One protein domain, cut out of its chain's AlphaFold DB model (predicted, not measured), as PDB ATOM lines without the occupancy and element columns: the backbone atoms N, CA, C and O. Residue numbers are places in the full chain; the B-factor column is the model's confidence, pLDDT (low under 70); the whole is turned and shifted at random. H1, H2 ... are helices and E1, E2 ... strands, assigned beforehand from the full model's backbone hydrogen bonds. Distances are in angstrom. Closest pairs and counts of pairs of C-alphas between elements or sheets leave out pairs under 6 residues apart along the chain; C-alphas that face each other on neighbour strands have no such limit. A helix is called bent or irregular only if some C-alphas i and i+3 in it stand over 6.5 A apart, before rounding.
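This is residues 6 to 103 of the 182 residues of an uncharacterized protein of Blautia producta (UniProt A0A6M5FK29). A small three-stranded sheet stands between H1, towards one end of the domain, and a group made by H2 and the sharply bent helix H3. The two arms of H3 fold back on each other; H3b runs past the edge strand E2, and the loop of residues 63 to 76 lies at the other end. The printed part has 98 residues, in the order E1 H1 E2 E3 H2 H3; the sheet, E1 E3 E2, is mixed, and the class is mixed, helices and strands. The whole is compact, with a radius of gyration of the C-alphas of 12.8 A, and spans 37 by 25 by 22 A.

The sheet holds E1, residues 6 to 9, from C-alpha 6 at (532.667, 723.514, 400.378); E3, residues 43 to 47, 13.0 A long; and E2, residues 35 to 38. H1 is residues 16 to 26, 14.7 A, and H2 residues 52 to 62, 15.2 A. H3, residues 77 to 103, was assigned as one helix by its hydrogen bonds but is bent: C-alphas 86 and 89 are 9.6 A apart. Its arms are H3a, residues 77 to 86, 14.1 A, and H3b, residues 89 to 103, 20.9 A, ending at (537.078, 730.870, 384.048).

E1 and E3 are parallel, with N 7 and O 44 at 2.8 A; E2 and E3 form an antiparallel hairpin, with N 45 and O 36 at 2.8 A. H2 is on the sheet at a height of 10.2 A; H1 and H3b only graze it. H2 touches H3a, C-alphas 57 and 79 being closest at 5.6 A, and H3b, C-alphas 62 and 99 at 5.3 A. In H1, H2, H3a and H3b every O i to N i+4 pair is within hydrogen-bond range.

The farthest C-alphas, of Gln 16 and Gly 73, are 38.2 A apart. The printed part has no cut; the link H2 to H3 is long, and residue 67 is under 70 in pLDDT.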
ATOM      1  N   VAL A   6     534.072 723.306 399.992       96.38
ATOM      2  CA  VAL A   6     532.667 723.514 400.378       96.38
ATOM      3  C   VAL A   6     532.549 723.694 401.889       96.38
ATOM      4  O   VAL A   6     533.039 722.878 402.668       96.38
ATOM      5  N   LYS A   7     531.867 724.759 402.325       96.06
ATOM      6  CA  LYS A   7     531.544 725.018 403.735       96.06
ATOM      7  C   LYS A   7     530.041 725.181 403.919       96.06
ATOM      8  O   LYS A   7     529.468 726.203 403.547       96.06
ATOM      9  N   ARG A   8     529.415 724.200 404.573       96.75
ATOM     10  CA  ARG A   8     528.031 724.300 405.057       96.75
ATOM     11  C   ARG A   8     527.973 725.225 406.267       96.75
ATOM     12  O   ARG A   8     528.620 724.962 407.284       96.75
ATOM     13  N   ILE A   9     527.201 726.301 406.169       94.88
ATOM     14  CA  ILE A   9     527.025 727.270 407.250       94.88
ATOM     15  C   ILE A   9     525.555 727.665 407.409       94.88
ATOM     16  O   ILE A   9     524.799 727.736 406.443       94.88
ATOM     17  N   GLY A  10     525.140 727.931 408.646       92.00
ATOM     18  CA  GLY A  10     523.894 728.653 408.895       92.00
ATOM     19  C   GLY A  10     524.068 730.144 408.571       92.00
ATOM     20  O   GLY A  10     525.190 730.646 408.707       92.00
ATOM     21  N   PRO A  11     522.993 730.876 408.218       90.12
ATOM     22  CA  PRO A  11     523.068 732.308 407.914       90.12
ATOM     23  C   PRO A  11     523.788 733.130 409.000       90.12
ATOM     24  O   PRO A  11     524.569 734.021 408.689       90.12
ATOM     25  N   TRP A  12     523.646 732.756 410.278       89.88
ATOM     26  CA  TRP A  12     524.264 733.443 411.431       89.88
ATOM     27  C   TRP A  12     525.783 733.336 411.520       89.88
ATOM     28  O   TRP A  12     526.389 733.946 412.398       89.88
ATOM     29  N   ARG A  13     526.403 732.545 410.644       93.12
ATOM     30  CA  ARG A  13     527.860 732.471 410.510       93.12
ATOM     31  C   ARG A  13     528.397 733.326 409.363       93.12
ATOM     32  O   ARG A  13     529.612 733.345 409.185       93.12
ATOM     33  N   LEU A  14     527.535 734.005 408.602       91.44
ATOM     34  CA  LEU A  14     527.974 734.967 407.597       91.44
ATOM     35  C   LEU A  14     528.677 736.147 408.274       91.44
ATOM     36  O   LEU A  14     528.210 736.681 409.281       91.44
ATOM     37  N   THR A  15     529.809 736.563 407.712       92.56
ATOM     38  CA  THR A  15     530.501 737.777 408.153       92.56
ATOM     39  C   THR A  15     529.755 739.022 407.670       92.56
ATOM     40  O   THR A  15     528.986 738.967 406.711       92.56
ATOM     41  N   GLN A  16     530.012 740.181 408.284       90.62
ATOM     42  CA  GLN A  16     529.428 741.449 407.819       90.62
ATOM     43  C   GLN A  16     529.749 741.738 406.345       90.62
ATOM     44  O   GLN A  16     528.885 742.217 405.618       90.62
ATOM     45  N   GLU A  17     530.957 741.402 405.888       90.50
ATOM     46  CA  GLU A  17     531.366 741.550 404.486       90.50
ATOM     47  C   GLU A  17     530.521 740.678 403.548       90.50
ATOM     48  O   GLU A  17     530.030 741.164 402.533       90.50
ATOM     49  N   GLN A  18     530.271 739.421 403.920       91.19
ATOM     50  CA  GLN A  18     529.442 738.505 403.134       91.19
ATOM     51  C   GLN A  18     527.975 738.953 403.085       91.19
ATOM     52  O   GLN A  18     527.334 738.865 402.041       91.19
ATOM     53  N   ILE A  19     527.451 739.485 404.194       90.69
ATOM     54  CA  ILE A  19     526.094 740.048 404.251       90.69
ATOM     55  C   ILE A  19     525.989 741.281 403.346       90.69
ATOM     56  O   ILE A  19     525.034 741.404 402.580       90.69
ATOM     57  N   LEU A  20     526.985 742.173 403.390       90.19
ATOM     58  CA  LEU A  20     527.051 743.328 402.493       90.19
ATOM     59  C   LEU A  20     527.147 742.898 401.028       90.19
ATOM     60  O   LEU A  20     526.491 743.502 400.186       90.19
ATOM     61  N   GLN A  21     527.913 741.852 400.715       89.50
ATOM     62  CA  GLN A  21     528.009 741.320 399.359       89.50
ATOM     63  C   GLN A  21     526.648 740.806 398.862       89.50
ATOM     64  O   GLN A  21     526.206 741.207 397.786       89.50
ATOM     65  N   LEU A  22     525.949 739.988 399.659       89.38
ATOM     66  CA  LEU A  22     524.602 739.496 399.336       89.38
ATOM     67  C   LEU A  22     523.621 740.645 399.074       89.38
ATOM     68  O   LEU A  22     522.970 740.675 398.030       89.38
ATOM     69  N   HIS A  23     523.575 741.631 399.973       88.06
ATOM     70  CA  HIS A  23     522.610 742.722 399.884       88.06
ATOM     71  C   HIS A  23     522.938 743.730 398.775       88.06
ATOM     72  O   HIS A  23     522.092 744.080 397.951       88.06
ATOM     73  N   CYS A  24     524.179 744.214 398.727       86.94
ATOM     74  CA  CYS A  24     524.563 745.283 397.812       86.94
ATOM     75  C   CYS A  24     524.721 744.780 396.376       86.94
ATOM     76  O   CYS A  24     524.273 745.470 395.451       86.94
ATOM     77  N   HIS A  25     525.335 743.605 396.195       87.06
ATOM     78  CA  HIS A  25     525.704 743.080 394.881       87.06
ATOM     79  C   HIS A  25     524.622 742.176 394.285       87.06
ATOM     80  O   HIS A  25     524.252 742.362 393.131       87.06
ATOM     81  N   TYR A  26     524.054 741.271 395.088       89.25
ATOM     82  CA  TYR A  26     523.112 740.252 394.608       89.25
ATOM     83  C   TYR A  26     521.645 740.526 394.954       89.25
ATOM     84  O   TYR A  26     520.777 739.718 394.623       89.25
ATOM     85  N   LYS A  27     521.371 741.661 395.616       86.31
ATOM     86  CA  LYS A  27     520.030 742.095 396.050       86.31
ATOM     87  C   LYS A  27     519.276 741.035 396.866       86.31
ATOM     88  O   LYS A  27     518.052 741.044 396.878       86.31
ATOM     89  N   ALA A  28     520.009 740.160 397.553       85.12
ATOM     90  CA  ALA A  28     519.462 739.137 398.436       85.12
ATOM     91  C   ALA A  28     519.407 739.648 399.877       85.12
ATOM     92  O   ALA A  28     520.317 740.352 400.333       85.12
ATOM     93  N   GLU A  29     518.369 739.273 400.621       80.88
ATOM     94  CA  GLU A  29     518.352 739.509 402.057       80.88
ATOM     95  C   GLU A  29     519.166 738.442 402.792       80.88
ATOM     96  O   GLU A  29     519.457 737.357 402.292       80.88
ATOM     97  N   TYR A  30     519.525 738.743 404.037       78.25
ATOM     98  CA  TYR A  30     520.232 737.804 404.904       78.25
ATOM     99  C   TYR A  30     519.483 736.464 405.074       78.25
ATOM    100  O   TYR A  30     520.113 735.411 405.185       78.25
ATOM    101  N   GLY A  31     518.144 736.501 405.081       78.88
ATOM    102  CA  GLY A  31     517.295 735.309 405.158       78.88
ATOM    103  C   GLY A  31     517.317 734.446 403.892       78.88
ATOM    104  O   GLY A  31     517.087 733.243 403.987       78.88
ATOM    105  N   ASP A  32     517.678 735.032 402.751       82.44
ATOM    106  CA  ASP A  32     517.684 734.387 401.434       82.44
ATOM    107  C   ASP A  32     519.036 733.739 401.105       82.44
ATOM    108  O   ASP A  32     519.297 733.352 399.966       82.44
ATOM    109  N   PHE A  33     519.939 733.630 402.084       92.00
ATOM    110  CA  PHE A  33     521.243 733.021 401.863       92.00
ATOM    111  C   PHE A  33     521.096 731.557 401.429       92.00
ATOM    112  O   PHE A  33     520.704 730.700 402.222       92.00
ATOM    113  N   VAL A  34     521.487 731.267 400.186       94.75
ATOM    114  CA  VAL A  34     521.560 729.908 399.628       94.75
ATOM    115  C   VAL A  34     523.012 729.520 399.379       94.75
ATOM    116  O   VAL A  34     523.486 728.534 399.945       94.75
ATOM    117  N   ILE A  35     523.730 730.309 398.580       96.12
ATOM    118  CA  ILE A  35     525.157 730.129 398.305       96.12
ATOM    119  C   ILE A  35     525.897 731.466 398.325       96.12
ATOM    120  O   ILE A  35     525.299 732.522 398.142       96.12
ATOM    121  N   LEU A  36     527.212 731.416 398.524       95.06
ATOM    122  CA  LEU A  36     528.136 732.520 398.277       95.06
ATOM    123  C   LEU A  36     529.509 731.950 397.914       95.06
ATOM    124  O   LEU A  36     529.960 730.983 398.531       95.06
ATOM    125  N   PHE A  37     530.198 732.554 396.950       94.25
ATOM    126  CA  PHE A  37     531.510 732.084 396.512       94.25
ATOM    127  C   PHE A  37     532.618 733.095 396.824       94.25
ATOM    128  O   PHE A  37     532.527 734.263 396.458       94.25
ATOM    129  N   SER A  38     533.687 732.630 397.479       91.00
ATOM    130  CA  SER A  38     534.948 733.365 397.623       91.00
ATOM    131  C   SER A  38     535.953 732.824 396.616       91.00
ATOM    132  O   SER A  38     536.464 731.715 396.774       91.00
ATOM    133  N   VAL A  39     536.280 733.622 395.598       84.06
ATOM    134  CA  VAL A  39     537.311 733.270 394.606       84.06
ATOM    135  C   VAL A  39     538.697 733.248 395.235       84.06
ATOM    136  O   VAL A  39     539.492 732.351 394.948       84.06
ATOM    137  N   LYS A  40     538.973 734.201 396.136       83.62
ATOM    138  CA  LYS A  40     540.253 734.321 396.844       83.62
ATOM    139  C   LYS A  40     540.600 733.035 397.593       83.62
ATOM    140  O   LYS A  40     541.716 732.540 397.469       83.62
ATOM    141  N   ASP A  41     539.626 732.485 398.311       88.06
ATOM    142  CA  ASP A  41     539.811 731.292 399.141       88.06
ATOM    143  C   ASP A  41     539.325 730.010 398.451       88.06
ATOM    144  O   ASP A  41     539.316 728.946 399.070       88.06
ATOM    145  N   LYS A  42     538.856 730.114 397.197       89.69
ATOM    146  CA  LYS A  42     538.171 729.049 396.441       89.69
ATOM    147  C   LYS A  42     537.130 728.313 397.282       89.69
ATOM    148  O   LYS A  42     537.041 727.088 397.248       89.69
ATOM    149  N   THR A  43     536.380 729.062 398.084       94.94
ATOM    150  CA  THR A  43     535.446 728.506 399.060       94.94
ATOM    151  C   THR A  43     534.013 728.796 398.637       94.94
ATOM    152  O   THR A  43     533.621 729.956 398.512       94.94
ATOM    153  N   LEU A  44     533.228 727.735 398.464       96.31
ATOM    154  CA  LEU A  44     531.784 727.787 398.301       96.31
ATOM    155  C   LEU A  44     531.124 727.662 399.677       96.31
ATOM    156  O   LEU A  44     531.144 726.603 400.304       96.31
ATOM    157  N   TYR A  45     530.532 728.751 400.146       96.25
ATOM    158  CA  TYR A  45     529.662 728.744 401.312       96.25
ATOM    159  C   TYR A  45     528.259 728.360 400.862       96.25
ATOM    160  O   TYR A  45     527.710 728.987 399.962       96.25
ATOM    161  N   VAL A  46     527.680 727.347 401.495       96.81
ATOM    162  CA  VAL A  46     526.321 726.878 401.201       96.81
ATOM    163  C   VAL A  46     525.481 726.918 402.466       96.81
ATOM    164  O   VAL A  46     525.985 726.667 403.568       96.81
ATOM    165  N   ASN A  47     524.195 727.210 402.318       96.12
ATOM    166  CA  ASN A  47     523.254 727.137 403.419       96.12
ATOM    167  C   ASN A  47     523.227 725.710 403.979       96.12
ATOM    168  O   ASN A  47     523.151 724.729 403.240       96.12
ATOM    169  N   GLN A  48     523.274 725.589 405.303       94.94
ATOM    170  CA  GLN A  48     523.247 724.306 406.005       94.94
ATOM    171  C   GLN A  48     522.065 723.403 405.604       94.94
ATOM    172  O   GLN A  48     522.201 722.184 405.673       94.94
ATOM    173  N   CYS A  49     520.939 723.984 405.178       93.25
ATOM    174  CA  CYS A  49     519.730 723.272 404.775       93.25
ATOM    175  C   CYS A  49     519.746 722.815 403.306       93.25
ATOM    176  O   CYS A  49     518.814 722.137 402.878       93.25
ATOM    177  N   MET A  50     520.759 723.186 402.518       95.88
ATOM    178  CA  MET A  50     520.864 722.783 401.116       95.88
ATOM    179  C   MET A  50     521.125 721.266 401.013       95.88
ATOM    180  O   MET A  50     522.049 720.778 401.666       95.88
ATOM    181  N   PRO A  51     520.351 720.488 400.239       97.19
ATOM    182  CA  PRO A  51     520.618 719.063 400.015       97.19
ATOM    183  C   PRO A  51     521.979 718.805 399.354       97.19
ATOM    184  O   PRO A  51     522.455 719.644 398.593       97.19
ATOM    185  N   ASP A  52     522.600 717.652 399.626       97.44
ATOM    186  CA  ASP A  52     523.887 717.275 399.014       97.44
ATOM    187  C   ASP A  52     523.799 717.206 397.481       97.44
ATOM    188  O   ASP A  52     524.634 717.804 396.808       97.44
ATOM    189  N   ASP A  53     522.737 716.608 396.932       97.50
ATOM    190  CA  ASP A  53     522.501 716.547 395.480       97.50
ATOM    191  C   ASP A  53     522.493 717.942 394.829       97.50
ATOM    192  O   ASP A  53     522.999 718.132 393.723       97.50
ATOM    193  N   ASP A  54     521.945 718.943 395.524       97.88
ATOM    194  CA  ASP A  54     521.882 720.319 395.029       97.88
ATOM    195  C   ASP A  54     523.273 720.981 395.089       97.88
ATOM    196  O   ASP A  54     523.632 721.751 394.197       97.88
ATOM    197  N   ILE A  55     524.093 720.652 396.094       97.12
ATOM    198  CA  ILE A  55     525.498 721.089 396.165       97.12
ATOM    199  C   ILE A  55     526.308 720.466 395.030       97.12
ATOM    200  O   ILE A  55     527.108 721.161 394.403       97.12
ATOM    201  N   GLU A  56     526.105 719.183 394.733       96.75
ATOM    202  CA  GLU A  56     526.781 718.520 393.618       96.75
ATOM    203  C   GLU A  56     526.453 719.192 392.283       96.75
ATOM    204  O   GLU A  56     527.356 719.404 391.475       96.75
ATOM    205  N   ARG A  57     525.194 719.606 392.072       97.06
ATOM    206  CA  ARG A  57     524.799 720.419 390.907       97.06
ATOM    207  C   ARG A  57     525.588 721.720 390.841       97.06
ATOM    208  O   ARG A  57     526.185 722.012 389.811       97.06
ATOM    209  N   VAL A  58     525.655 722.471 391.944       96.69
ATOM    210  CA  VAL A  58     526.448 723.715 392.007       96.69
ATOM    211  C   VAL A  58     527.907 723.446 391.643       96.69
ATOM    212  O   VAL A  58     528.490 724.173 390.842       96.69
ATOM    213  N   LEU A  59     528.504 722.386 392.190       95.75
ATOM    214  CA  LEU A  59     529.888 722.026 391.898       95.75
ATOM    215  C   LEU A  59     530.096 721.620 390.439       95.75
ATOM    216  O   LEU A  59     531.133 721.978 389.882       95.75
ATOM    217  N   ARG A  60     529.152 720.916 389.803       94.38
ATOM    218  CA  ARG A  60     529.231 720.610 388.366       94.38
ATOM    219  C   ARG A  60     529.258 721.884 387.530       94.38
ATOM    220  O   ARG A  60     530.132 722.015 386.681       94.38
ATOM    221  N   VAL A  61     528.392 722.852 387.837       94.69
ATOM    222  CA  VAL A  61     528.377 724.150 387.145       94.69
ATOM    223  C   VAL A  61     529.692 724.913 387.366       94.69
ATOM    224  O   VAL A  61     530.312 725.358 386.406       94.69
ATOM    225  N   LEU A  62     530.180 725.023 388.608       93.38
ATOM    226  CA  LEU A  62     531.434 725.735 388.913       93.38
ATOM    227  C   LEU A  62     532.676 725.079 388.280       93.38
ATOM    228  O   LEU A  62     533.651 725.758 387.943       93.38
ATOM    229  N   ASN A  63     532.662 723.755 388.130       90.56
ATOM    230  CA  ASN A  63     533.745 723.001 387.500       90.56
ATOM    231  C   ASN A  63     533.576 722.838 385.990       90.56
ATOM    232  O   ASN A  63     534.443 722.232 385.369       90.56
ATOM    233  N   TYR A  64     532.524 723.391 385.388       89.25
ATOM    234  CA  TYR A  64     532.366 723.357 383.944       89.25
ATOM    235  C   TYR A  64     533.521 724.109 383.268       89.25
ATOM    236  O   TYR A  64     533.856 725.240 383.641       89.25
ATOM    237  N   GLU A  65     534.172 723.449 382.311       82.88
ATOM    238  CA  GLU A  65     535.304 723.987 381.540       82.88
ATOM    239  C   GLU A  65     534.961 724.186 380.056       82.88
ATOM    240  O   GLU A  65     535.812 724.639 379.296       82.88
ATOM    241  N   GLY A  66     533.733 723.859 379.641       77.19
ATOM    242  CA  GLY A  66     533.289 724.078 378.270       77.19
ATOM    243  C   GLY A  66     533.154 725.562 377.930       77.19
ATOM    244  O   GLY A  66     532.962 726.418 378.800       77.19
ATOM    245  N   GLU A  67     533.264 725.861 376.639       66.69
ATOM    246  CA  GLU A  67     532.999 727.198 376.121       66.69
ATOM    247  C   GLU A  67     531.498 727.511 376.220       66.69
ATOM    248  O   GLU A  67     530.658 726.620 376.128       66.69
ATOM    249  N   ALA A  68     531.178 728.790 376.428       73.25
ATOM    250  CA  ALA A  68     529.822 729.326 376.337       73.25
ATOM    251  C   ALA A  68     528.765 728.638 377.229       73.25
ATOM    252  O   ALA A  68     527.752 728.129 376.768       73.25
ATOM    253  N   ILE A  69     528.939 728.726 378.553       79.44
ATOM    254  CA  ILE A  69     527.945 728.245 379.535       79.44
ATOM    255  C   ILE A  69     526.541 728.869 379.372       79.44
ATOM    256  O   ILE A  69     525.563 728.327 379.875       79.44
ATOM    257  N   ASN A  70     526.448 730.003 378.670       75.69
ATOM    258  CA  ASN A  70     525.198 730.703 378.378       75.69
ATOM    259  C   ASN A  70     524.530 730.247 377.068       75.69
ATOM    260  O   ASN A  70     523.450 730.744 376.752       75.69
ATOM    261  N   ASP A  71     525.161 729.361 376.294       78.62
ATOM    262  CA  ASP A  71     524.572 728.839 375.064       78.62
ATOM    263  C   ASP A  71     523.534 727.760 375.387       78.62
ATOM    264  O   ASP A  71     523.735 726.905 376.255       78.62
ATOM    265  N   ASN A  72     522.425 727.781 374.647       73.88
ATOM    266  CA  ASN A  72     521.391 726.759 374.760       73.88
ATOM    267  C   ASN A  72     521.979 725.373 374.458       73.88
ATOM    268  O   ASN A  72     522.651 725.179 373.443       73.88
ATOM    269  N   GLY A  73     521.654 724.393 375.296       78.31
ATOM    270  CA  GLY A  73     522.128 723.020 375.175       78.31
ATOM    271  C   GLY A  73     523.493 722.757 375.808       78.31
ATOM    272  O   GLY A  73     524.052 721.684 375.566       78.31
ATOM    273  N   CYS A  74     524.052 723.687 376.596       85.38
ATOM    274  CA  CYS A  74     525.282 723.408 377.335       85.38
ATOM    275  C   CYS A  74     525.065 722.250 378.330       85.38
ATOM    276  O   CYS A  74     523.976 722.055 378.870       85.38
ATOM    277  N   GLU A  75     526.106 721.452 378.583       89.50
ATOM    278  CA  GLU A  75     526.001 720.212 379.378       89.50
ATOM    279  C   GLU A  75     525.412 720.445 380.778       89.50
ATOM    280  O   GLU A  75     524.693 719.602 381.317       89.50
ATOM    281  N   VAL A  76     525.701 721.613 381.351       93.00
ATOM    282  CA  VAL A  76     525.266 722.009 382.691       93.00
ATOM    283  C   VAL A  76     523.988 722.854 382.692       93.00
ATOM    284  O   VAL A  76     523.513 723.205 383.771       93.00
ATOM    285  N   GLU A  77     523.386 723.136 381.529       92.25
ATOM    286  CA  GLU A  77     522.126 723.885 381.410       92.25
ATOM    287  C   GLU A  77     521.029 723.292 382.308       92.25
ATOM    288  O   GLU A  77     520.452 724.055 383.082       92.25
ATOM    289  N   PRO A  78     520.782 721.961 382.348       94.50
ATOM    290  CA  PRO A  78     519.747 721.399 383.218       94.50
ATOM    291  C   PRO A  78     519.999 721.640 384.715       94.50
ATOM    292  O   PRO A  78     519.050 721.780 385.488       94.50
ATOM    293  N   ASP A  79     521.267 721.681 385.135       95.88
ATOM    294  CA  ASP A  79     521.647 721.971 386.519       95.88
ATOM    295  C   ASP A  79     521.452 723.460 386.843       95.88
ATOM    296  O   ASP A  79     520.923 723.785 387.908       95.88
ATOM    297  N   ILE A  80     521.802 724.357 385.915       94.44
ATOM    298  CA  ILE A  80     521.571 725.805 386.038       94.44
ATOM    299  C   ILE A  80     520.073 726.093 386.142       94.44
ATOM    300  O   ILE A  80     519.637 726.781 387.067       94.44
ATOM    301  N   ASP A  81     519.280 725.505 385.249       94.88
ATOM    302  CA  ASP A  81     517.827 725.641 385.202       94.88
ATOM    303  C   ASP A  81     517.161 725.185 386.501       94.88
ATOM    304  O   ASP A  81     516.244 725.832 387.017       94.88
ATOM    305  N   PHE A  82     517.624 724.058 387.042       96.81
ATOM    306  CA  PHE A  82     517.143 723.533 388.310       96.81
ATOM    307  C   PHE A  82     517.462 724.484 389.469       96.81
ATOM    308  O   PHE A  82     516.572 724.813 390.256       96.81
ATOM    309  N   LEU A  83     518.715 724.940 389.570       96.38
ATOM    310  CA  LEU A  83     519.161 725.835 390.639       96.38
ATOM    311  C   LEU A  83     518.429 727.180 390.576       96.38
ATOM    312  O   LEU A  83     517.983 727.675 391.611       96.38
ATOM    313  N   TYR A  84     518.225 727.714 389.371       94.69
ATOM    314  CA  TYR A  84     517.437 728.919 389.135       94.69
ATOM    315  C   TYR A  84     515.989 728.752 389.611       94.69
ATOM    316  O   TYR A  84     515.516 729.515 390.450       94.69
ATOM    317  N   LYS A  85     515.292 727.705 389.150       96.62
ATOM    318  CA  LYS A  85     513.880 727.460 389.504       96.62
ATOM    319  C   LYS A  85     513.675 727.215 391.000       96.62
ATOM    320  O   LYS A  85     512.616 727.541 391.529       96.62
ATOM    321  N   ARG A  86     514.657 726.615 391.676       96.38
ATOM    322  CA  ARG A  86     514.564 726.236 393.093       96.38
ATOM    323  C   ARG A  86     514.972 727.350 394.055       96.38
ATOM    324  O   ARG A  86     514.365 727.463 395.116       96.38
ATOM    325  N   TYR A  87     515.996 728.126 393.709       94.56
ATOM    326  CA  TYR A  87     516.646 729.076 394.619       94.56
ATOM    327  C   TYR A  87     516.628 730.530 394.139       94.56
ATOM    328  O   TYR A  87     517.087 731.414 394.865       94.56
ATOM    329  N   GLY A  88     516.101 730.779 392.942       93.00
ATOM    330  CA  GLY A  88     515.833 732.108 392.410       93.00
ATOM    331  C   GLY A  88     517.051 732.869 391.890       93.00
ATOM    332  O   GLY A  88     518.188 732.386 391.864       93.00
ATOM    333  N   ASP A  89     516.770 734.102 391.475       91.06
ATOM    334  CA  ASP A  89     517.672 734.973 390.719       91.06
ATOM    335  C   ASP A  89     519.011 735.225 391.422       91.06
ATOM    336  O   ASP A  89     520.066 735.118 390.799       91.06
ATOM    337  N   SER A  90     519.003 735.518 392.726       91.56
ATOM    338  CA  SER A  90     520.240 735.814 393.461       91.56
ATOM    339  C   SER A  90     521.208 734.634 393.448       91.56
ATOM    340  O   SER A  90     522.408 734.828 393.270       91.56
ATOM    341  N   THR A  91     520.697 733.406 393.568       93.56
ATOM    342  CA  THR A  91     521.520 732.190 393.498       93.56
ATOM    343  C   THR A  91     522.138 732.032 392.116       93.56
ATOM    344  O   THR A  91     523.329 731.743 392.000       93.56
ATOM    345  N   TYR A  92     521.352 732.277 391.070       93.44
ATOM    346  CA  TYR A  92     521.831 732.244 389.695       93.44
ATOM    347  C   TYR A  92     522.915 733.295 389.429       93.44
ATOM    348  O   TYR A  92     523.969 732.950 388.900       93.44
ATOM    349  N   PHE A  93     522.723 734.545 389.856       92.31
ATOM    350  CA  PHE A  93     523.726 735.595 389.654       92.31
ATOM    351  C   PHE A  93     525.032 735.311 390.400       92.31
ATOM    352  O   PHE A  93     526.104 735.487 389.824       92.31
ATOM    353  N   ILE A  94     524.957 734.812 391.638       94.31
ATOM    354  CA  ILE A  94     526.139 734.380 392.400       94.31
ATOM    355  C   ILE A  94     526.872 733.253 391.667       94.31
ATOM    356  O   ILE A  94     528.100 733.257 391.586       94.31
ATOM    357  N   LEU A  95     526.126 732.286 391.128       94.56
ATOM    358  CA  LEU A  95     526.690 731.152 390.406       94.56
ATOM    359  C   LEU A  95     527.395 731.595 389.119       94.56
ATOM    360  O   LEU A  95     528.529 731.186 388.881       94.56
ATOM    361  N   MET A  96     526.756 732.445 388.314       92.62
ATOM    362  CA  MET A  96     527.327 732.930 387.054       92.62
ATOM    363  C   MET A  96     528.552 733.821 387.279       92.62
ATOM    364  O   MET A  96     529.543 733.681 386.563       92.62
ATOM    365  N   ASP A  97     528.534 734.681 388.302       92.31
ATOM    366  CA  ASP A  97     529.700 735.488 388.678       92.31
ATOM    367  C   ASP A  97     530.876 734.598 389.121       92.31
ATOM    368  O   ASP A  97     532.014 734.765 388.673       92.31
ATOM    369  N   ALA A  98     530.598 733.568 389.926       92.62
ATOM    370  CA  ALA A  98     531.605 732.597 390.343       92.62
ATOM    371  C   ALA A  98     532.200 731.816 389.159       92.62
ATOM    372  O   ALA A  98     533.423 731.672 389.083       92.62
ATOM    373  N   VAL A  99     531.369 731.342 388.221       92.00
ATOM    374  CA  VAL A  99     531.831 730.679 386.988       92.00
ATOM    375  C   VAL A  99     532.720 731.614 386.175       92.00
ATOM    376  O   VAL A  99     533.811 731.212 385.768       92.00
ATOM    377  N   HIS A 100     532.290 732.860 385.965       88.44
ATOM    378  CA  HIS A 100     533.057 733.843 385.207       88.44
ATOM    379  C   HIS A 100     534.434 734.078 385.838       88.44
ATOM    380  O   HIS A 100     535.456 733.931 385.168       88.44
ATOM    381  N   GLN A 101     534.487 734.338 387.147       89.31
ATOM    382  CA  GLN A 101     535.750 734.565 387.847       89.31
ATOM    383  C   GLN A 101     536.656 733.323 387.868       89.31
ATOM    384  O   GLN A 101     537.879 733.445 387.762       89.31
ATOM    385  N   LEU A 102     536.087 732.117 387.988       89.88
ATOM    386  CA  LEU A 102     536.851 730.870 387.891       89.88
ATOM    387  C   LEU A 102     537.423 730.663 386.486       89.88
ATOM    388  O   LEU A 102     538.589 730.280 386.368       89.88
ATOM    389  N   SER A 103     536.640 730.941 385.444       87.31
ATOM    390  CA  SER A 103     537.078 730.870 384.048       87.31
ATOM    391  C   SER A 103     538.222 731.851 383.768       87.31
ATOM    392  O   SER A 103     539.294 731.432 383.326       87.31
TER     393      SER A 103